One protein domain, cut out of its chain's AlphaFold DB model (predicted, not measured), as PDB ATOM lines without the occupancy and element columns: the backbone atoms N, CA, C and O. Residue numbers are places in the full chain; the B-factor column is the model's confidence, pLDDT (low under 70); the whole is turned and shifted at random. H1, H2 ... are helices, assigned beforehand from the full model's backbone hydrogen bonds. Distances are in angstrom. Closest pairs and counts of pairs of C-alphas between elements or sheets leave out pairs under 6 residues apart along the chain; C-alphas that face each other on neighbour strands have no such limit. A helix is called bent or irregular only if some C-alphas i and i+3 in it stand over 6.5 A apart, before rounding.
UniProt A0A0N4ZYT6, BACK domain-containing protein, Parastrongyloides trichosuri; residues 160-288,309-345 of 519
ATOM      1  N   SER A 160     124.712 137.268 159.851       86.75
ATOM      2  CA  SER A 160     123.982 138.497 159.492       86.75
ATOM      3  C   SER A 160     124.269 138.993 158.067       86.75
ATOM      4  O   SER A 160     123.532 139.828 157.550       86.75
ATOM      5  N   LEU A 161     125.294 138.452 157.396       89.00
ATOM      6  CA  LEU A 161     125.571 138.714 155.978       89.00
ATOM      7  C   LEU A 161     124.674 137.906 155.029       89.00
ATOM      8  O   LEU A 161     124.627 138.198 153.835       89.00
ATOM      9  N   LEU A 162     123.980 136.883 155.531       91.50
ATOM     10  CA  LEU A 162     123.255 135.914 154.713       91.50
ATOM     11  C   LEU A 162     122.131 136.540 153.854       91.50
ATOM     12  O   LEU A 162     122.052 136.175 152.680       91.50
ATOM     13  N   PRO A 163     121.334 137.527 154.328       93.06
ATOM     14  CA  PRO A 163     120.407 138.267 153.465       93.06
ATOM     15  C   PRO A 163     121.120 139.059 152.371       93.06
ATOM     16  O   PRO A 163     120.744 138.986 151.208       93.06
ATOM     17  N   THR A 164     122.203 139.765 152.716       93.25
ATOM     18  CA  THR A 164     123.004 140.536 151.751       93.25
ATOM     19  C   THR A 164     123.572 139.642 150.646       93.25
ATOM     20  O   THR A 164     123.659 140.064 149.496       93.25
ATOM     21  N   LEU A 165     123.925 138.401 150.983       93.44
ATOM     22  CA  LEU A 165     124.453 137.406 150.053       93.44
ATOM     23  C   LEU A 165     123.370 136.779 149.173       93.44
ATOM     24  O   LEU A 165     123.598 136.620 147.977       93.44
ATOM     25  N   LEU A 166     122.192 136.485 149.727       94.25
ATOM     26  CA  LEU A 166     121.027 136.059 148.947       94.25
ATOM     27  C   LEU A 166     120.585 137.153 147.964       94.25
ATOM     28  O   LEU A 166     120.381 136.846 146.796       94.25
ATOM     29  N   ASN A 167     120.533 138.415 148.404       95.12
ATOM     30  CA  ASN A 167     120.192 139.575 147.572       95.12
ATOM     31  C   ASN A 167     121.205 139.785 146.432       95.12
ATOM     32  O   ASN A 167     120.819 139.955 145.277       95.12
ATOM     33  N   LEU A 168     122.510 139.714 146.733       94.25
ATOM     34  CA  LEU A 168     123.570 139.792 145.721       94.25
ATOM     35  C   LEU A 168     123.470 138.638 144.705       94.25
ATOM     36  O   LEU A 168     123.699 138.841 143.514       94.25
ATOM     37  N   ALA A 169     123.126 137.433 145.171       93.12
ATOM     38  CA  ALA A 169     123.012 136.235 144.345       93.12
ATOM     39  C   ALA A 169     121.713 136.163 143.523       93.12
ATOM     40  O   ALA A 169     121.724 135.542 142.459       93.12
ATOM     41  N   SER A 170     120.608 136.770 143.961       92.50
ATOM     42  CA  SER A 170     119.358 136.813 143.189       92.50
ATOM     43  C   SER A 170     119.376 137.860 142.084       92.50
ATOM     44  O   SER A 170     118.807 137.626 141.019       92.50
ATOM     45  N   ASP A 171     120.036 138.994 142.321       91.62
ATOM     46  CA  ASP A 171     120.184 140.060 141.334       91.62
ATOM     47  C   ASP A 171     120.950 139.563 140.090       91.62
ATOM     48  O   ASP A 171     122.068 139.041 140.156       91.62
ATOM     49  N   TYR A 172     120.309 139.724 138.932       84.94
ATOM     50  CA  TYR A 172     120.810 139.286 137.634       84.94
ATOM     51  C   TYR A 172     122.025 140.100 137.162       84.94
ATOM     52  O   TYR A 172     122.795 139.600 136.343       84.94
ATOM     53  N   GLN A 173     122.229 141.318 137.678       86.31
ATOM     54  CA  GLN A 173     123.335 142.193 137.272       86.31
ATOM     55  C   GLN A 173     124.697 141.712 137.799       86.31
ATOM     56  O   GLN A 173     125.724 141.991 137.180       86.31
ATOM     57  N   ASN A 174     124.720 140.943 138.895       86.56
ATOM     58  CA  ASN A 174     125.962 140.492 139.541       86.56
ATOM     59  C   ASN A 174     126.572 139.220 138.929       86.56
ATOM     60  O   ASN A 174     127.679 138.853 139.309       86.56
ATOM     61  N   LEU A 175     125.858 138.535 138.023       87.19
ATOM     62  CA  LEU A 175     126.318 137.364 137.244       87.19
ATOM     63  C   LEU A 175     126.961 136.195 138.035       87.19
ATOM     64  O   LEU A 175     127.630 135.345 137.446       87.19
ATOM     65  N   ILE A 176     126.694 136.095 139.343       90.50
ATOM     66  CA  ILE A 176     127.233 135.054 140.236       90.50
ATOM     67  C   ILE A 176     126.922 133.638 139.727       90.50
ATOM     68  O   ILE A 176     125.779 133.335 139.364       90.50
ATOM     69  N   THR A 177     127.917 132.744 139.757       89.94
ATOM     70  CA  THR A 177     127.784 131.371 139.251       89.94
ATOM     71  C   THR A 177     126.739 130.554 140.011       89.94
ATOM     72  O   THR A 177     126.593 130.645 141.232       89.94
ATOM     73  N   THR A 178     126.055 129.659 139.293       89.56
ATOM     74  CA  THR A 178     125.045 128.742 139.850       89.56
ATOM     75  C   THR A 178     125.571 127.939 141.041       89.56
ATOM     76  O   THR A 178     124.836 127.730 142.001       89.56
ATOM     77  N   LYS A 179     126.853 127.544 141.028       89.62
ATOM     78  CA  LYS A 179     127.499 126.838 142.144       89.62
ATOM     79  C   LYS A 179     127.499 127.683 143.421       89.62
ATOM     80  O   LYS A 179     127.114 127.193 144.477       89.62
ATOM     81  N   THR A 180     127.876 128.953 143.317       90.88
ATOM     82  CA  THR A 180     127.875 129.884 144.451       90.88
ATOM     83  C   THR A 180     126.455 130.182 144.927       90.88
ATOM     84  O   THR A 180     126.226 130.197 146.136       90.88
ATOM     85  N   LYS A 181     125.468 130.302 144.021       92.19
ATOM     86  CA  LYS A 181     124.046 130.421 144.411       92.19
ATOM     87  C   LYS A 181     123.556 129.193 145.193       92.19
ATOM     88  O   LYS A 181     122.942 129.357 146.243       92.19
ATOM     89  N   ILE A 182     123.879 127.980 144.729       90.56
ATOM     90  CA  ILE A 182     123.550 126.721 145.423       90.56
ATOM     91  C   ILE A 182     124.179 126.697 146.819       90.56
ATOM     92  O   ILE A 182     123.457 126.509 147.791       90.56
ATOM     93  N   CYS A 183     125.480 126.976 146.952       91.06
ATOM     94  CA  CYS A 183     126.135 126.963 148.262       91.06
ATOM     95  C   CYS A 183     125.578 128.030 149.227       91.06
ATOM     96  O   CYS A 183     125.460 127.759 150.421       91.06
ATOM     97  N   ILE A 184     125.179 129.214 148.742       92.88
ATOM     98  CA  ILE A 184     124.488 130.213 149.578       92.88
ATOM     99  C   ILE A 184     123.144 129.651 150.068       92.88
ATOM    100  O   ILE A 184     122.888 129.695 151.268       92.88
ATOM    101  N   LEU A 185     122.331 129.051 149.188       92.81
ATOM    102  CA  LEU A 185     121.049 128.428 149.554       92.81
ATOM    103  C   LEU A 185     121.216 127.250 150.533       92.81
ATOM    104  O   LEU A 185     120.454 127.137 151.493       92.81
ATOM    105  N   GLU A 186     122.223 126.396 150.338       91.44
ATOM    106  CA  GLU A 186     122.566 125.296 151.251       91.44
ATOM    107  C   GLU A 186     122.958 125.810 152.642       91.44
ATOM    108  O   GLU A 186     122.524 125.252 153.653       91.44
ATOM    109  N   MET A 187     123.730 126.897 152.718       90.62
ATOM    110  CA  MET A 187     124.098 127.511 153.995       90.62
ATOM    111  C   MET A 187     122.917 128.248 154.644       90.62
ATOM    112  O   MET A 187     122.747 128.143 155.859       90.62
ATOM    113  N   THR A 188     122.041 128.905 153.872       91.94
ATOM    114  CA  THR A 188     120.765 129.439 154.385       91.94
ATOM    115  C   THR A 188     119.908 128.335 154.989       91.94
ATOM    116  O   THR A 188     119.365 128.492 156.080       91.94
ATOM    117  N   ASN A 189     119.829 127.193 154.309       90.44
ATOM    118  CA  ASN A 189     119.091 126.023 154.758       90.44
ATOM    119  C   ASN A 189     119.704 125.371 156.012       90.44
ATOM    120  O   ASN A 189     118.980 124.927 156.901       90.44
ATOM    121  N   PHE A 190     121.034 125.349 156.128       90.19
ATOM    122  CA  PHE A 190     121.722 124.878 157.333       90.19
ATOM    123  C   PHE A 190     121.396 125.755 158.557       90.19
ATOM    124  O   PHE A 190     121.099 125.228 159.629       90.19
ATOM    125  N   TYR A 191     121.370 127.081 158.385       90.81
ATOM    126  CA  TYR A 191     121.043 128.050 159.439       90.81
ATOM    127  C   TYR A 191     119.547 128.429 159.507       90.81
ATOM    128  O   TYR A 191     119.194 129.410 160.166       90.81
ATOM    129  N   ILE A 192     118.644 127.664 158.874       92.00
ATOM    130  CA  ILE A 192     117.244 128.075 158.643       92.00
ATOM    131  C   ILE A 192     116.489 128.481 159.916       92.00
ATOM    132  O   ILE A 192     115.749 129.466 159.928       92.00
ATOM    133  N   LYS A 193     116.728 127.772 161.023       92.00
ATOM    134  CA  LYS A 193     116.125 128.081 162.324       92.00
ATOM    135  C   LYS A 193     116.500 129.482 162.804       92.00
ATOM    136  O   LYS A 193     115.632 130.213 163.274       92.00
ATOM    137  N   GLU A 194     117.767 129.862 162.690       91.56
ATOM    138  CA  GLU A 194     118.270 131.173 163.114       91.56
ATOM    139  C   GLU A 194     117.842 132.265 162.128       91.56
ATOM    140  O   GLU A 194     117.393 133.329 162.550       91.56
ATOM    141  N   PHE A 195     117.857 131.958 160.827       92.25
ATOM    142  CA  PHE A 195     117.376 132.832 159.756       92.25
ATOM    143  C   PHE A 195     115.907 133.253 159.953       92.25
ATOM    144  O   PHE A 195     115.571 134.434 159.848       92.25
ATOM    145  N   VAL A 196     115.037 132.308 160.326       93.69
ATOM    146  CA  VAL A 196     113.618 132.567 160.629       93.69
ATOM    147  C   VAL A 196     113.414 133.172 162.028       93.69
ATOM    148  O   VAL A 196     112.576 134.064 162.184       93.69
ATOM    149  N   SER A 197     114.192 132.755 163.037       91.12
ATOM    150  CA  SER A 197     114.131 133.324 164.401       91.12
ATOM    151  C   SER A 197     114.453 134.817 164.411       91.12
ATOM    152  O   SER A 197     113.702 135.611 164.978       91.12
ATOM    153  N   ASN A 198     115.541 135.193 163.737       91.12
ATOM    154  CA  ASN A 198     116.027 136.569 163.647       91.12
ATOM    155  C   ASN A 198     115.293 137.388 162.573       91.12
ATOM    156  O   ASN A 198     115.550 138.579 162.442       91.12
ATOM    157  N   LYS A 199     114.368 136.760 161.827       92.25
ATOM    158  CA  LYS A 199     113.592 137.349 160.722       92.25
ATOM    159  C   LYS A 199     114.439 137.887 159.565       92.25
ATOM    160  O   LYS A 199     113.973 138.735 158.816       92.25
ATOM    161  N   TYR A 200     115.628 137.330 159.359       92.94
ATOM    162  CA  TYR A 200     116.534 137.680 158.261       92.94
ATOM    163  C   TYR A 200     115.909 137.486 156.862       92.94
ATOM    164  O   TYR A 200     116.354 138.100 155.898       92.94
ATOM    165  N   PHE A 201     114.832 136.699 156.743       93.56
ATOM    166  CA  PHE A 201     114.028 136.612 155.517       93.56
ATOM    167  C   PHE A 201     113.250 137.902 155.178       93.56
ATOM    168  O   PHE A 201     112.822 138.063 154.038       93.56
ATOM    169  N   LEU A 202     113.067 138.824 156.132       94.31
ATOM    170  CA  LEU A 202     112.491 140.153 155.894       94.31
ATOM    171  C   LEU A 202     113.507 141.137 155.301       94.31
ATOM    172  O   LEU A 202     113.096 142.077 154.633       94.31
ATOM    173  N   ASP A 203     114.810 140.904 155.472       94.31
ATOM    174  CA  ASP A 203     115.878 141.737 154.890       94.31
ATOM    175  C   ASP A 203     116.196 141.353 153.423       94.31
ATOM    176  O   ASP A 203     117.148 141.854 152.814       94.31
ATOM    177  N   LEU A 204     115.411 140.435 152.846       95.31
ATOM    178  CA  LEU A 204     115.528 139.981 151.463       95.31
ATOM    179  C   LEU A 204     114.822 140.915 150.475       95.31
ATOM    180  O   LEU A 204     113.792 141.509 150.804       95.31
ATOM    181  N   THR A 205     115.309 140.976 149.233       93.75
ATOM    182  CA  THR A 205     114.500 141.471 148.104       93.75
ATOM    183  C   THR A 205     113.456 140.420 147.689       93.75
ATOM    184  O   THR A 205     113.610 139.239 148.028       93.75
ATOM    185  N   PRO A 206     112.399 140.789 146.940       93.00
ATOM    186  CA  PRO A 206     111.417 139.821 146.457       93.00
ATOM    187  C   PRO A 206     112.049 138.712 145.605       93.00
ATOM    188  O   PRO A 206     111.687 137.547 145.745       93.00
ATOM    189  N   GLU A 207     113.041 139.044 144.777       92.44
ATOM    190  CA  GLU A 207     113.787 138.094 143.941       92.44
ATOM    191  C   GLU A 207     114.597 137.112 144.796       92.44
ATOM    192  O   GLU A 207     114.617 135.914 144.509       92.44
ATOM    193  N   ALA A 208     115.227 137.597 145.870       94.62
ATOM    194  CA  ALA A 208     115.977 136.770 146.812       94.62
ATOM    195  C   ALA A 208     115.066 135.832 147.607       94.62
ATOM    196  O   ALA A 208     115.397 134.657 147.792       94.62
ATOM    197  N   LEU A 209     113.895 136.319 148.026       95.31
ATOM    198  CA  LEU A 209     112.893 135.494 148.692       95.31
ATOM    199  C   LEU A 209     112.307 134.444 147.738       95.31
ATOM    200  O   LEU A 209     112.169 133.293 148.140       95.31
ATOM    201  N   ILE A 210     112.027 134.782 146.476       93.38
ATOM    202  CA  ILE A 210     111.569 133.813 145.464       93.38
ATOM    203  C   ILE A 210     112.659 132.766 145.184       93.38
ATOM    204  O   ILE A 210     112.370 131.569 145.204       93.38
ATOM    205  N   MET A 211     113.918 133.174 144.990       93.19
ATOM    206  CA  MET A 211     115.057 132.256 144.815       93.19
ATOM    207  C   MET A 211     115.212 131.298 146.009       93.19
ATOM    208  O   MET A 211     115.515 130.121 145.829       93.19
ATOM    209  N   PHE A 212     114.968 131.785 147.226       94.75
ATOM    210  CA  PHE A 212     115.003 130.969 148.434       94.75
ATOM    211  C   PHE A 212     113.791 130.022 148.559       94.75
ATOM    212  O   PHE A 212     113.968 128.814 148.725       94.75
ATOM    213  N   LEU A 213     112.563 130.536 148.428       93.19
ATOM    214  CA  LEU A 213     111.318 129.773 148.598       93.19
ATOM    215  C   LEU A 213     111.017 128.812 147.435       93.19
ATOM    216  O   LEU A 213     110.195 127.911 147.600       93.19
ATOM    217  N   THR A 214     111.657 128.957 146.273       90.50
ATOM    218  CA  THR A 214     111.560 127.972 145.175       90.50
ATOM    219  C   THR A 214     112.428 126.732 145.391       90.50
ATOM    220  O   THR A 214     112.102 125.689 144.825       90.50
ATOM    221  N   SER A 215     113.476 126.809 146.223       89.75
ATOM    222  CA  SER A 215     114.457 125.732 146.408       89.75
ATOM    223  C   SER A 215     113.829 124.397 146.835       89.75
ATOM    224  O   SER A 215     112.962 124.355 147.713       89.75
ATOM    225  N   ASP A 216     114.314 123.295 146.253       85.88
ATOM    226  CA  ASP A 216     114.002 121.923 146.677       85.88
ATOM    227  C   ASP A 216     114.649 121.543 148.014       85.88
ATOM    228  O   ASP A 216     114.130 120.680 148.716       85.88
ATOM    229  N   SER A 217     115.771 122.170 148.386       83.88
ATOM    230  CA  SER A 217     116.554 121.751 149.556       83.88
ATOM    231  C   SER A 217     116.040 122.295 150.893       83.88
ATOM    232  O   SER A 217     116.488 121.824 151.941       83.88
ATOM    233  N   ILE A 218     115.128 123.277 150.883       89.75
ATOM    234  CA  ILE A 218     114.682 124.000 152.083       89.75
ATOM    235  C   ILE A 218     113.972 123.082 153.100       89.75
ATOM    236  O   ILE A 218     112.957 122.448 152.814       89.75
ATOM    237  N   LYS A 219     114.503 123.048 154.325       88.31
ATOM    238  CA  LYS A 219     114.018 122.245 155.454       88.31
ATOM    239  C   LYS A 219     112.823 122.898 156.152       88.31
ATOM    240  O   LYS A 219     112.970 123.571 157.174       88.31
ATOM    241  N   ILE A 220     111.642 122.660 155.597       91.00
ATOM    242  CA  ILE A 220     110.332 123.019 156.160       91.00
ATOM    243  C   ILE A 220     109.603 121.771 156.659       91.00
ATOM    244  O   ILE A 220     109.917 120.661 156.234       91.00
ATOM    245  N   SER A 221     108.622 121.919 157.550       90.94
ATOM    246  CA  SER A 221     107.786 120.783 157.955       90.94
ATOM    247  C   SER A 221     106.663 120.545 156.958       90.94
ATOM    248  O   SER A 221     106.389 119.396 156.617       90.94
ATOM    249  N   THR A 222     106.050 121.618 156.453       91.62
ATOM    250  CA  THR A 222     105.043 121.555 155.384       91.62
ATOM    251  C   THR A 222     105.079 122.807 154.511       91.62
ATOM    252  O   THR A 222     105.592 123.847 154.915       91.62
ATOM    253  N   GLU A 223     104.436 122.757 153.346       92.44
ATOM    254  CA  GLU A 223     104.200 123.927 152.484       92.44
ATOM    255  C   GLU A 223     103.451 125.090 153.185       92.44
ATOM    256  O   GLU A 223     103.538 126.236 152.740       92.44
ATOM    257  N   MET A 224     102.799 124.847 154.335       93.88
ATOM    258  CA  MET A 224     102.258 125.903 155.207       93.88
ATOM    259  C   MET A 224     103.342 126.871 155.708       93.88
ATOM    260  O   MET A 224     103.065 128.044 155.947       93.88
ATOM    261  N   ASP A 225     104.586 126.411 155.841       94.50
ATOM    262  CA  ASP A 225     105.711 127.239 156.280       94.50
ATOM    263  C   ASP A 225     106.140 128.223 155.176       94.50
ATOM    264  O   ASP A 225     106.428 129.386 155.457       94.50
ATOM    265  N   ILE A 226     106.099 127.790 153.908       94.56
ATOM    266  CA  ILE A 226     106.341 128.631 152.720       94.56
ATOM    267  C   ILE A 226     105.245 129.688 152.597       94.56
ATOM    268  O   ILE A 226     105.543 130.876 152.472       94.56
ATOM    269  N   PHE A 227     103.983 129.265 152.713       94.81
ATOM    270  CA  PHE A 227     102.822 130.154 152.762       94.81
ATOM    271  C   PHE A 227     102.957 131.210 153.872       94.81
ATOM    272  O   PHE A 227     102.821 132.406 153.605       94.81
ATOM    273  N   ARG A 228     103.305 130.800 155.102       95.25
ATOM    274  CA  ARG A 228     103.506 131.730 156.225       95.25
ATOM    275  C   ARG A 228     104.656 132.699 155.962       95.25
ATOM    276  O   ARG A 228     104.462 133.893 156.167       95.25
ATOM    277  N   MET A 229     105.811 132.238 155.471       95.06
ATOM    278  CA  MET A 229     106.935 133.122 155.115       95.06
ATOM    279  C   MET A 229     106.542 134.161 154.056       95.06
ATOM    280  O   MET A 229     106.795 135.351 154.252       95.06
ATOM    281  N   ALA A 230     105.868 133.739 152.982       94.38
ATOM    282  CA  ALA A 230     105.393 134.624 151.919       94.38
ATOM    283  C   ALA A 230     104.413 135.692 152.438       94.38
ATOM    284  O   ALA A 230     104.573 136.879 152.150       94.38
ATOM    285  N   VAL A 231     103.421 135.298 153.243       93.62
ATOM    286  CA  VAL A 231     102.407 136.220 153.786       93.62
ATOM    287  C   VAL A 231     102.985 137.156 154.852       93.62
ATOM    288  O   VAL A 231     102.658 138.341 154.838       93.62
ATOM    289  N   ILE A 232     103.885 136.682 155.724       94.12
ATOM    290  CA  ILE A 232     104.587 137.536 156.706       94.12
ATOM    291  C   ILE A 232     105.435 138.599 155.985       94.12
ATOM    292  O   ILE A 232     105.425 139.764 156.382       94.12
ATOM    293  N   TYR A 233     106.121 138.234 154.897       94.94
ATOM    294  CA  TYR A 233     106.894 139.177 154.083       94.94
ATOM    295  C   TYR A 233     106.000 140.198 153.354       94.94
ATOM    296  O   TYR A 233     106.269 141.400 153.390       94.94
ATOM    297  N   MET A 234     104.891 139.746 152.757       92.25
ATOM    298  CA  MET A 234     103.900 140.626 152.121       92.25
ATOM    299  C   MET A 234     103.157 141.537 153.111       92.25
ATOM    300  O   MET A 234     102.671 142.595 152.707       92.25
ATOM    301  N   ASP A 235     103.051 141.163 154.392       89.62
ATOM    302  CA  ASP A 235     102.548 142.055 155.442       89.62
ATOM    303  C   ASP A 235     103.552 143.143 155.824       89.62
ATOM    304  O   ASP A 235     103.145 144.269 156.095       89.62
ATOM    305  N   HIS A 236     104.845 142.823 155.794       89.31
ATOM    306  CA  HIS A 236     105.911 143.742 156.179       89.31
ATOM    307  C   HIS A 236     106.217 144.818 155.124       89.31
ATOM    308  O   HIS A 236     106.468 145.964 155.487       89.31
ATOM    309  N   HIS A 237     106.210 144.456 153.834       84.94
ATOM    310  CA  HIS A 237     106.739 145.309 152.752       84.94
ATOM    311  C   HIS A 237     105.703 145.839 151.751       84.94
ATOM    312  O   HIS A 237     106.075 146.532 150.812       84.94
ATOM    313  N   GLU A 238     104.417 145.497 151.902       79.06
ATOM    314  CA  GLU A 238     103.321 145.929 151.003       79.06
ATOM    315  C   GLU A 238     103.576 145.658 149.496       79.06
ATOM    316  O   GLU A 238     103.054 146.330 148.608       79.06
ATOM    317  N   VAL A 239     104.358 144.618 149.181       79.88
ATOM    318  CA  VAL A 239     104.784 144.235 147.819       79.88
ATOM    319  C   VAL A 239     103.690 143.511 147.014       79.88
ATOM    320  O   VAL A 239     103.856 142.373 146.576       79.88
ATOM    321  N   TYR A 240     102.557 144.184 146.782       80.31
ATOM    322  CA  TYR A 240     101.386 143.631 146.078       80.31
ATOM    323  C   TYR A 240     101.725 142.979 144.724       80.31
ATOM    324  O   TYR A 240     101.181 141.929 144.394       80.31
ATOM    325  N   GLY A 241     102.648 143.574 143.957       84.25
ATOM    326  CA  GLY A 241     103.038 143.104 142.620       84.25
ATOM    327  C   GLY A 241     103.807 141.777 142.579       84.25
ATOM    328  O   GLY A 241     104.016 141.246 141.494       84.25
ATOM    329  N   PHE A 242     104.213 141.232 143.730       86.38
ATOM    330  CA  PHE A 242     104.923 139.953 143.833       86.38
ATOM    331  C   PHE A 242     104.066 138.830 144.444       86.38
ATOM    332  O   PHE A 242     104.572 137.723 144.625       86.38
ATOM    333  N   ALA A 243     102.785 139.080 144.753       87.50
ATOM    334  CA  ALA A 243     101.920 138.112 145.434       87.50
ATOM    335  C   ALA A 243     101.770 136.789 144.665       87.50
ATOM    336  O   ALA A 243     102.007 135.726 145.238       87.50
ATOM    337  N   ASP A 244     101.476 136.854 143.364       87.12
ATOM    338  CA  ASP A 244     101.393 135.680 142.486       87.12
ATOM    339  C   ASP A 244     102.726 134.915 142.457       87.12
ATOM    340  O   ASP A 244     102.762 133.710 142.688       87.12
ATOM    341  N   SER A 245     103.847 135.617 142.264       89.25
ATOM    342  CA  SER A 245     105.188 135.014 142.234       89.25
ATOM    343  C   SER A 245     105.556 134.303 143.541       89.25
ATOM    344  O   SER A 245     106.182 133.245 143.502       89.25
ATOM    345  N   LEU A 246     105.154 134.858 144.691       90.50
ATOM    346  CA  LEU A 246     105.395 134.276 146.013       90.50
ATOM    347  C   LEU A 246     104.459 133.096 146.313       90.50
ATOM    348  O   LEU A 246     104.909 132.092 146.865       90.50
ATOM    349  N   PHE A 247     103.184 133.155 145.917       90.69
ATOM    350  CA  PHE A 247     102.287 131.998 146.018       90.69
ATOM    351  C   PHE A 247     102.675 130.878 145.039       90.69
ATOM    352  O   PHE A 247     102.560 129.706 145.388       90.69
ATOM    353  N   ASN A 248     103.270 131.196 143.886       88.81
ATOM    354  CA  ASN A 248     103.856 130.203 142.982       88.81
ATOM    355  C   ASN A 248     105.076 129.464 143.589       88.81
ATOM    356  O   ASN A 248     105.500 128.439 143.055       88.81
ATOM    357  N   CYS A 249     105.638 129.913 144.718       90.19
ATOM    358  CA  CYS A 249     106.631 129.137 145.472       90.19
ATOM    359  C   CYS A 249     106.014 127.995 146.309       90.19
ATOM    360  O   CYS A 249     106.753 127.102 146.736       90.19
ATOM    361  N   ILE A 250     104.695 128.008 146.550       90.75
ATOM    362  CA  ILE A 250     103.962 126.970 147.294       90.75
ATOM    363  C   ILE A 250     103.687 125.784 146.369       90.75
ATOM    364  O   ILE A 250     103.076 125.925 145.309       90.75
ATOM    365  N   ARG A 251     104.087 124.582 146.779       88.69
ATOM    366  CA  ARG A 251     103.916 123.352 145.995       88.69
ATOM    367  C   ARG A 251     102.542 122.745 146.283       88.69
ATOM    368  O   ARG A 251     102.420 121.750 146.995       88.69
ATOM    369  N   PHE A 252     101.497 123.346 145.708       85.44
ATOM    370  CA  PHE A 252     100.086 122.953 145.883       85.44
ATOM    371  C   PHE A 252      99.802 121.456 145.626       85.44
ATOM    372  O   PHE A 252      98.879 120.898 146.222       85.44
ATOM    373  N   ASN A 253     100.626 120.788 144.810       82.69
ATOM    374  CA  ASN A 253     100.573 119.341 144.550       82.69
ATOM    375  C   ASN A 253     100.882 118.473 145.789       82.69
ATOM    376  O   ASN A 253     100.449 117.327 145.848       82.69
ATOM    377  N   PHE A 254     101.592 119.008 146.790       83.56
ATOM    378  CA  PHE A 254     101.866 118.346 148.076       83.56
ATOM    379  C   PHE A 254     101.001 118.885 149.230       83.56
ATOM    380  O   PHE A 254     101.189 118.494 150.383       83.56
ATOM    381  N   CYS A 255     100.041 119.768 148.931       85.81
ATOM    382  CA  CYS A 255      99.067 120.279 149.893       85.81
ATOM    383  C   CYS A 255      97.782 119.442 149.825       85.81
ATOM    384  O   CYS A 255      97.127 119.407 148.779       85.81
ATOM    385  N   SER A 256      97.413 118.806 150.941       86.81
ATOM    386  CA  SER A 256      96.090 118.200 151.125       86.81
ATOM    387  C   SER A 256      95.015 119.274 151.285       86.81
ATOM    388  O   SER A 256      95.313 120.410 151.653       86.81
ATOM    389  N   ASP A 257      93.757 118.923 151.038       85.75
ATOM    390  CA  ASP A 257      92.674 119.912 150.943       85.75
ATOM    391  C   ASP A 257      92.419 120.603 152.289       85.75
ATOM    392  O   ASP A 257      92.347 121.826 152.347       85.75
ATOM    393  N   ARG A 258      92.499 119.851 153.396       88.69
ATOM    394  CA  ARG A 258      92.529 120.403 154.763       88.69
ATOM    395  C   ARG A 258      93.641 121.442 154.972       88.69
ATOM    396  O   ARG A 258      93.433 122.418 155.683       88.69
ATOM    397  N   LEU A 259      94.821 121.256 154.372       88.94
ATOM    398  CA  LEU A 259      95.911 122.232 154.483       88.94
ATOM    399  C   LEU A 259      95.583 123.521 153.709       88.94
ATOM    400  O   LEU A 259      95.986 124.601 154.131       88.94
ATOM    401  N   LEU A 260      94.833 123.418 152.607       88.81
ATOM    402  CA  LEU A 260      94.341 124.568 151.844       88.81
ATOM    403  C   LEU A 260      93.199 125.292 152.576       88.81
ATOM    404  O   LEU A 260      93.164 126.521 152.570       88.81
ATOM    405  N   GLU A 261      92.318 124.560 153.264       89.06
ATOM    406  CA  GLU A 261      91.321 125.125 154.187       89.06
ATOM    407  C   GLU A 261      91.997 125.870 155.351       89.06
ATOM    408  O   GLU A 261      91.636 127.014 155.638       89.06
ATOM    409  N   ASP A 262      93.022 125.273 155.974       91.25
ATOM    410  CA  ASP A 262      93.825 125.903 157.030       91.25
ATOM    411  C   ASP A 262      94.538 127.175 156.511       91.25
ATOM    412  O   ASP A 262      94.478 128.218 157.168       91.25
ATOM    413  N   MET A 263      95.147 127.139 155.313       93.56
ATOM    414  CA  MET A 263      95.738 128.317 154.640       93.56
ATOM    415  C   MET A 263      94.705 129.424 154.392       93.56
ATOM    416  O   MET A 263      94.956 130.585 154.722       93.56
ATOM    417  N   LYS A 264      93.537 129.082 153.834       90.19
ATOM    418  CA  LYS A 264      92.478 130.049 153.514       90.19
ATOM    419  C   LYS A 264      91.896 130.683 154.777       90.19
ATOM    420  O   LYS A 264      91.800 131.906 154.858       90.19
ATOM    421  N   SER A 265      91.636 129.870 155.802       89.88
ATOM    422  CA  SER A 265      91.257 130.328 157.142       89.88
ATOM    423  C   SER A 265      92.288 131.307 157.718       89.88
ATOM    424  O   SER A 265      91.920 132.336 158.286       89.88
ATOM    425  N   ASP A 266      93.584 131.017 157.571       89.94
ATOM    426  CA  ASP A 266      94.675 131.891 158.017       89.94
ATOM    427  C   ASP A 266      94.773 133.209 157.209       89.94
ATOM    428  O   ASP A 266      95.097 134.241 157.802       89.94
ATOM    429  N   LEU A 267      94.411 133.239 155.916       89.94
ATOM    430  CA  LEU A 267      94.290 134.490 155.140       89.94
ATOM    431  C   LEU A 267      93.060 135.330 155.520       89.94
ATOM    432  O   LEU A 267      93.180 136.548 155.680       89.94
ATOM    433  N   ASP A 268      91.889 134.712 155.699       88.31
ATOM    434  CA  ASP A 268      90.639 135.423 156.012       88.31
ATOM    435  C   ASP A 268      90.740 136.217 157.328       88.31
ATOM    436  O   ASP A 268      90.236 137.341 157.438       88.31
ATOM    437  N   LYS A 269      91.489 135.689 158.305       88.06
ATOM    438  CA  LYS A 269      91.820 136.370 159.574       88.06
ATOM    439  C   LYS A 269      92.631 137.664 159.373       88.06
ATOM    440  O   LYS A 269      92.552 138.563 160.210       88.06
ATOM    441  N   ILE A 270      93.391 137.769 158.279       84.75
ATOM    442  CA  ILE A 270      94.226 138.929 157.920       84.75
ATOM    443  C   ILE A 270      93.440 139.974 157.093       84.75
ATOM    444  O   ILE A 270      93.830 141.141 157.068       84.75
ATOM    445  N   ASP A 271      92.309 139.609 156.470       81.56
ATOM    446  CA  ASP A 271      91.413 140.519 155.716       81.56
ATOM    447  C   ASP A 271      92.135 141.372 154.652       81.56
ATOM    448  O   ASP A 271      91.876 142.561 154.441       81.56
ATOM    449  N   LYS A 272      93.081 140.742 153.954       83.38
ATOM    450  CA  LYS A 272      93.768 141.321 152.798       83.38
ATOM    451  C   LYS A 272      93.193 140.722 151.524       83.38
ATOM    452  O   LYS A 272      93.699 139.739 150.999       83.38
ATOM    453  N   LYS A 273      92.144 141.362 150.998       84.25
ATOM    454  CA  LYS A 273      91.375 140.892 149.826       84.25
ATOM    455  C   LYS A 273      92.224 140.530 148.597       84.25
ATOM    456  O   LYS A 273      91.833 139.643 147.850       84.25
ATOM    457  N   TYR A 274      93.378 141.175 148.398       85.25
ATOM    458  CA  TYR A 274      94.304 140.837 147.308       85.25
ATOM    459  C   TYR A 274      95.043 139.503 147.530       85.25
ATOM    460  O   TYR A 274      95.290 138.791 146.560       85.25
ATOM    461  N   LEU A 275      95.354 139.139 148.784       85.81
ATOM    462  CA  LEU A 275      95.934 137.834 149.118       85.81
ATOM    463  C   LEU A 275      94.913 136.728 148.863       85.81
ATOM    464  O   LEU A 275      95.244 135.775 148.171       85.81
ATOM    465  N   ASN A 276      93.666 136.897 149.323       86.19
ATOM    466  CA  ASN A 276      92.584 135.954 149.017       86.19
ATOM    467  C   ASN A 276      92.389 135.792 147.508       86.19
ATOM    468  O   ASN A 276      92.346 134.669 147.025       86.19
ATOM    469  N   PHE A 277      92.318 136.896 146.754       85.38
ATOM    470  CA  PHE A 277      92.144 136.849 145.300       85.38
ATOM    471  C   PHE A 277      93.284 136.100 144.594       85.38
ATOM    472  O   PHE A 277      93.025 135.244 143.750       85.38
ATOM    473  N   SER A 278      94.537 136.387 144.962       84.88
ATOM    474  CA  SER A 278      95.702 135.732 144.354       84.88
ATOM    475  C   SER A 278      95.791 134.256 144.764       84.88
ATOM    476  O   SER A 278      96.063 133.413 143.921       84.88
ATOM    477  N   PHE A 279      95.493 133.916 146.024       86.56
ATOM    478  CA  PHE A 279      95.489 132.536 146.530       86.56
ATOM    479  C   PHE A 279      94.368 131.688 145.907       86.56
ATOM    480  O   PHE A 279      94.620 130.591 145.405       86.56
ATOM    481  N   ASP A 280      93.146 132.225 145.835       85.38
ATOM    482  CA  ASP A 280      92.019 131.574 145.163       85.38
ATOM    483  C   ASP A 280      92.322 131.326 143.677       85.38
ATOM    484  O   ASP A 280      91.885 130.315 143.123       85.38
ATOM    485  N   ALA A 281      93.129 132.172 143.030       82.25
ATOM    486  CA  ALA A 281      93.584 131.975 141.653       82.25
ATOM    487  C   ALA A 281      94.635 130.854 141.461       82.25
ATOM    488  O   ALA A 281      95.034 130.626 140.315       82.25
ATOM    489  N   TYR A 282      95.068 130.174 142.535       78.19
ATOM    490  CA  TYR A 282      95.800 128.895 142.503       78.19
ATOM    491  C   TYR A 282      94.937 127.719 142.990       78.19
ATOM    492  O   TYR A 282      95.064 126.616 142.464       78.19
ATOM    493  N   CYS A 283      94.023 127.928 143.945       75.12
ATOM    494  CA  CYS A 283      93.112 126.869 144.400       75.12
ATOM    495  C   CYS A 283      92.071 126.477 143.338       75.12
ATOM    496  O   CYS A 283      91.877 125.288 143.099       75.12
ATOM    497  N   ASN A 284      91.460 127.445 142.641       64.12
ATOM    498  CA  ASN A 284      90.444 127.177 141.608       64.12
ATOM    499  C   ASN A 284      90.977 126.372 140.400       64.12
ATOM    500  O   ASN A 284      90.181 125.812 139.642       64.12
ATOM    501  N   ASP A 285      92.300 126.308 140.208       55.50
ATOM    502  CA  ASP A 285      92.931 125.472 139.180       55.50
ATOM    503  C   ASP A 285      92.913 123.974 139.566       55.50
ATOM    504  O   ASP A 285      92.998 123.127 138.679       55.50
ATOM    505  N   LYS A 286      92.749 123.606 140.851       51.59
ATOM    506  CA  LYS A 286      92.564 122.198 141.256       51.59
ATOM    507  C   LYS A 286      91.178 121.675 140.868       51.59
ATOM    508  O   LYS A 286      91.084 120.690 140.140       51.59
ATOM    509  N   ASP A 287      90.113 122.340 141.314       47.69
ATOM    510  CA  ASP A 287      88.740 121.809 141.222       47.69
ATOM    511  C   ASP A 287      88.282 121.576 139.773       47.69
ATOM    512  O   ASP A 287      87.641 120.572 139.450       47.69
ATOM    513  N   LYS A 288      88.682 122.468 138.859       49.56
ATOM    514  CA  LYS A 288      88.362 122.366 137.426       49.56
ATOM    515  C   LYS A 288      89.025 121.171 136.737       49.56
ATOM    516  O   LYS A 288      88.451 120.630 135.796       49.56
ATOM    517  N   PHE A 309     108.795 119.569 140.932       75.12
ATOM    518  CA  PHE A 309     109.489 119.774 142.194       75.12
ATOM    519  C   PHE A 309     109.304 118.597 143.159       75.12
ATOM    520  O   PHE A 309     108.299 117.886 143.126       75.12
ATOM    521  N   ILE A 310     110.266 118.425 144.067       82.44
ATOM    522  CA  ILE A 310     110.278 117.336 145.055       82.44
ATOM    523  C   ILE A 310     109.386 117.701 146.263       82.44
ATOM    524  O   ILE A 310     109.140 118.878 146.542       82.44
ATOM    525  N   ASN A 311     108.883 116.711 147.006       82.94
ATOM    526  CA  ASN A 311     108.215 116.975 148.285       82.94
ATOM    527  C   ASN A 311     109.243 117.447 149.333       82.94
ATOM    528  O   ASN A 311     110.267 116.795 149.533       82.94
ATOM    529  N   ARG A 312     108.958 118.566 150.007       85.50
ATOM    530  CA  ARG A 312     109.854 119.206 150.986       85.50
ATOM    531  C   ARG A 312     109.569 118.845 152.443       85.50
ATOM    532  O   ARG A 312     110.358 119.211 153.312       85.50
ATOM    533  N   ASN A 313     108.455 118.165 152.718       83.19
ATOM    534  CA  ASN A 313     107.968 117.921 154.075       83.19
ATOM    535  C   ASN A 313     109.008 117.163 154.918       83.19
ATOM    536  O   ASN A 313     109.273 115.981 154.687       83.19
ATOM    537  N   SER A 314     109.592 117.844 155.906       83.19
ATOM    538  CA  SER A 314     110.675 117.320 156.735       83.19
ATOM    539  C   SER A 314     110.264 117.165 158.196       83.19
ATOM    540  O   SER A 314     109.882 118.121 158.873       83.19
ATOM    541  N   ASN A 315     110.460 115.952 158.719       83.00
ATOM    542  CA  ASN A 315     110.317 115.638 160.142       83.00
ATOM    543  C   ASN A 315     111.583 116.001 160.960       83.00
ATOM    544  O   ASN A 315     111.735 115.551 162.096       83.00
ATOM    545  N   ASP A 316     112.514 116.793 160.403       87.50
ATOM    546  CA  ASP A 316     113.664 117.345 161.134       87.50
ATOM    547  C   ASP A 316     113.163 118.212 162.305       87.50
ATOM    548  O   ASP A 316     112.310 119.089 162.148       87.50
ATOM    549  N   LYS A 317     113.734 118.014 163.498       87.44
ATOM    550  CA  LYS A 317     113.445 118.836 164.682       87.44
ATOM    551  C   LYS A 317     113.655 120.330 164.403       87.44
ATOM    552  O   LYS A 317     112.975 121.161 165.000       87.44
ATOM    553  N   ASN A 318     114.572 120.700 163.509       86.31
ATOM    554  CA  ASN A 318     114.776 122.090 163.099       86.31
ATOM    555  C   ASN A 318     113.635 122.628 162.227       86.31
ATOM    556  O   ASN A 318     113.233 123.771 162.436       86.31
ATOM    557  N   ALA A 319     113.075 121.810 161.335       87.94
ATOM    558  CA  ALA A 319     111.914 122.172 160.525       87.94
ATOM    559  C   ALA A 319     110.671 122.403 161.406       87.94
ATOM    560  O   ALA A 319     110.013 123.436 161.290       87.94
ATOM    561  N   LEU A 320     110.437 121.524 162.388       91.00
ATOM    562  CA  LEU A 320     109.342 121.680 163.357       91.00
ATOM    563  C   LEU A 320     109.492 122.968 164.188       91.00
ATOM    564  O   LEU A 320     108.537 123.729 164.329       91.00
ATOM    565  N   ASN A 321     110.710 123.270 164.667       91.50
ATOM    566  CA  ASN A 321     111.000 124.544 165.339       91.50
ATOM    567  C   ASN A 321     110.703 125.758 164.433       91.50
ATOM    568  O   ASN A 321     110.185 126.760 164.917       91.50
ATOM    569  N   VAL A 322     111.045 125.689 163.141       92.69
ATOM    570  CA  VAL A 322     110.762 126.752 162.161       92.69
ATOM    571  C   VAL A 322     109.256 126.956 161.996       92.69
ATOM    572  O   VAL A 322     108.803 128.099 162.071       92.69
ATOM    573  N   SER A 323     108.476 125.880 161.870       93.62
ATOM    574  CA  SER A 323     107.012 125.956 161.765       93.62
ATOM    575  C   SER A 323     106.374 126.609 163.000       93.62
ATOM    576  O   SER A 323     105.562 127.528 162.868       93.62
ATOM    577  N   ASP A 324     106.818 126.236 164.208       94.38
ATOM    578  CA  ASP A 324     106.380 126.853 165.471       94.38
ATOM    579  C   ASP A 324     106.701 128.355 165.552       94.38
ATOM    580  O   ASP A 324     105.901 129.139 166.072       94.38
ATOM    581  N   ILE A 325     107.874 128.772 165.063       93.94
ATOM    582  CA  ILE A 325     108.273 130.185 165.033       93.94
ATOM    583  C   ILE A 325     107.407 130.954 164.028       93.94
ATOM    584  O   ILE A 325     106.871 132.008 164.374       93.94
ATOM    585  N   LEU A 326     107.233 130.429 162.812       95.06
ATOM    586  CA  LEU A 326     106.416 131.055 161.768       95.06
ATOM    587  C   LEU A 326     104.955 131.178 162.193       95.06
ATOM    588  O   LEU A 326     104.365 132.243 162.025       95.06
ATOM    589  N   LYS A 327     104.390 130.135 162.811       94.50
ATOM    590  CA  LYS A 327     103.033 130.157 163.369       94.50
ATOM    591  C   LYS A 327     102.867 131.287 164.392       94.50
ATOM    592  O   LYS A 327     101.982 132.118 164.220       94.50
ATOM    593  N   LYS A 328     103.772 131.402 165.372       94.44
ATOM    594  CA  LYS A 328     103.744 132.483 166.381       94.44
ATOM    595  C   LYS A 328     103.916 133.877 165.769       94.44
ATOM    596  O   LYS A 328     103.287 134.832 166.220       94.44
ATOM    597  N   GLN A 329     104.750 134.017 164.734       93.31
ATOM    598  CA  GLN A 329     104.898 135.283 164.006       93.31
ATOM    599  C   GLN A 329     103.611 135.659 163.249       93.31
ATOM    600  O   GLN A 329     103.208 136.822 163.289       93.31
ATOM    601  N   PHE A 330     102.942 134.683 162.630       93.12
ATOM    602  CA  PHE A 330     101.693 134.844 161.877       93.12
ATOM    603  C   PHE A 330     100.487 135.156 162.788       93.12
ATOM    604  O   PHE A 330      99.734 136.095 162.536       93.12
ATOM    605  N   GLU A 331     100.354 134.456 163.918       92.75
ATOM    606  CA  GLU A 331      99.389 134.772 164.987       92.75
ATOM    607  C   GLU A 331      99.600 136.207 165.520       92.75
ATOM    608  O   GLU A 331      98.641 136.944 165.778       92.75
ATOM    609  N   GLY A 332     100.858 136.656 165.581       90.44
ATOM    610  CA  GLY A 332     101.260 138.033 165.881       90.44
ATOM    611  C   GLY A 332     100.935 139.084 164.801       90.44
ATOM    612  O   GLY A 332     101.115 140.276 165.061       90.44
ATOM    613  N   ILE A 333     100.474 138.682 163.610       89.94
ATOM    614  CA  ILE A 333      99.914 139.564 162.564       89.94
ATOM    615  C   ILE A 333      98.385 139.579 162.660       89.94
ATOM    616  O   ILE A 333      97.781 140.657 162.643       89.94
ATOM    617  N   ILE A 334      97.761 138.406 162.835       88.88
ATOM    618  CA  ILE A 334      96.305 138.271 163.023       88.88
ATOM    619  C   ILE A 334      95.839 139.130 164.205       88.88
ATOM    620  O   ILE A 334      94.970 139.984 164.039       88.88
ATOM    621  N   THR A 335      96.455 138.963 165.379       89.31
ATOM    622  CA  THR A 335      96.103 139.707 166.606       89.31
ATOM    623  C   THR A 335      96.161 141.222 166.403       89.31
ATOM    624  O   THR A 335      95.162 141.906 166.614       89.31
ATOM    625  N   LYS A 336      97.268 141.752 165.863       87.75
ATOM    626  CA  LYS A 336      97.402 143.183 165.519       87.75
ATOM    627  C   LYS A 336      96.338 143.671 164.533       87.75
ATOM    628  O   LYS A 336      95.970 144.846 164.563       87.75
ATOM    629  N   THR A 337      95.880 142.809 163.632       83.81
ATOM    630  CA  THR A 337      94.870 143.148 162.621       83.81
ATOM    631  C   THR A 337      93.470 143.186 163.232       83.81
ATOM    632  O   THR A 337      92.726 144.139 162.992       83.81
ATOM    633  N   VAL A 338      93.144 142.229 164.104       83.00
ATOM    634  CA  VAL A 338      91.917 142.231 164.918       83.00
ATOM    635  C   VAL A 338      91.885 143.445 165.856       83.00
ATOM    636  O   VAL A 338      90.890 144.165 165.880       83.00
ATOM    637  N   ASP A 339      92.991 143.772 166.529       82.31
ATOM    638  CA  ASP A 339      93.101 144.969 167.377       82.31
ATOM    639  C   ASP A 339      92.877 146.270 166.591       82.31
ATOM    640  O   ASP A 339      92.180 147.172 167.061       82.31
ATOM    641  N   LYS A 340      93.440 146.378 165.377       80.75
ATOM    642  CA  LYS A 340      93.209 147.520 164.473       80.75
ATOM    643  C   LYS A 340      91.734 147.640 164.068       80.75
ATOM    644  O   LYS A 340      91.238 148.762 163.975       80.75
ATOM    645  N   LYS A 341      91.031 146.523 163.841       78.69
ATOM    646  CA  LYS A 341      89.581 146.511 163.561       78.69
ATOM    647  C   LYS A 341      88.775 146.952 164.782       78.69
ATOM    648  O   LYS A 341      88.007 147.906 164.687       78.69
ATOM    649  N   ASN A 342      89.015 146.341 165.938       75.62
ATOM    650  CA  ASN A 342      88.292 146.643 167.174       75.62
ATOM    651  C   ASN A 342      88.471 148.113 167.593       75.62
ATOM    652  O   ASN A 342      87.496 148.776 167.934       75.62
ATOM    653  N   LYS A 343      89.685 148.667 167.465       74.31
ATOM    654  CA  LYS A 343      89.951 150.094 167.728       74.31
ATOM    655  C   LYS A 343      89.276 151.042 166.735       74.31
ATOM    656  O   LYS A 343      88.917 152.141 167.134       74.31
ATOM    657  N   ARG A 344      89.070 150.643 165.472       65.94
ATOM    658  CA  ARG A 344      88.272 151.429 164.509       65.94
ATOM    659  C   ARG A 344      86.788 151.416 164.872       65.94
ATOM    660  O   ARG A 344      86.164 152.467 164.840       65.94
ATOM    661  N   ASN A 345      86.256 150.264 165.278       61.22
ATOM    662  CA  ASN A 345      84.858 150.136 165.691       61.22
ATOM    663  C   ASN A 345      84.564 150.913 166.992       61.22
ATOM    664  O   ASN A 345      83.493 151.489 167.121       61.22
TER     665      ASN A 345
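Overview. This is residues 160 to 288 and 309 to 345 of the 519 residues of the protein "BACK domain-containing protein" of Parastrongyloides trichosuri (UniProt A0A0N4ZYT6). One long helix, H10, crosses one side of a body of shorter helices, running over H3 and H6, and its residues 339 to 345 stick out free. The body is a row: the helical hairpin H1 and H2 at one end, then H4 and H5, then the hairpin H6 and H7 with H6 in the middle, and the hairpin H8 and H9 at the other end. The printed part has 166 residues with ten named helices, H1 to H10 in order, and no named strand; the class is all helix. It is compact, with a radius of gyration of the C-alphas of 15.9 A, and spans 51 by 38 by 34 A.

Along the chain. H10, residues 317 to 345, is 42.4 A long, from C-alpha 317 at (113.445, 118.836, 164.682) to C-alpha 345 at (84.858, 150.136, 165.691). H6, residues 223 to 237, measures 21.5 A and H9, residues 273 to 288, 22.5 A, with a kink of 33 degrees near residue 282. H1, residues 160 to 170, begins at C-alpha 160 (123.982, 138.497, 159.492); H2, residues 178 to 190, measures 18.2 A. The others are H3, residues 192 to 197, H4, 200 to 203, H5, 206 to 213, H7, 240 to 247, and H8, 257 to 268. H1 and H7 are irregular: C-alphas 160 and 163 are 7.0 A apart, C-alphas 241 and 244 7.6 A.

Arrangement. H10 touches H6 with residues 322 to 333 alone, at a steep tilt of 45 degrees; the closest C-alphas are those of Asp 225 and Ser 323, 5.8 A. With residues 318 to 326 alone it touches H3, closest Lys 193 and Val 322, 5.5 A. H6, the hub, also touches H4 (Leu 202 and Tyr 233, 6.0 A) and H7 (Ala 230 and Leu 246, 5.9 A), and only just touches H8, with 3 pairs of C-alphas within 8 A, the closest Met 224 and Met 263, 7.0 A. H8 and H9 form a hairpin, a shallow tilt of 19 degrees, closest Leu 267 and Asn 276, 6.5 A. H5 touches H7, closest Ile 210 and Leu 246, 6.2 A, and H1, about perpendicular at 78 degrees, closest Ser 170 and Ala 208, 5.0 A. H2 touches H1, closest Ala 169 and Lys 181, 5.9 A. Helix packing is only just mostly aligned, 6 of 9 tilted pairs being shallow. Every O i to N i+4 pair is within hydrogen-bond range in H2, H3, H5, H6 and H8, against 6 of 7 in H1, 2 of 4 in H7, 7 of 12 in H9 and 24 of 25 in H10; H4 is too short for such a pair.

Size, cuts and confidence. The C-alphas of Lys 179 and Asn 345, the two farthest apart, are 54.0 A apart. Residues 289 to 308 are not printed, and C-alphas 288 and 309 across this cut are 21.8 A apart. Of the links printed whole, none is long. Mean pLDDT of the printed part is 87.8; residues 284 to 288 and 344 to 345 are under 70.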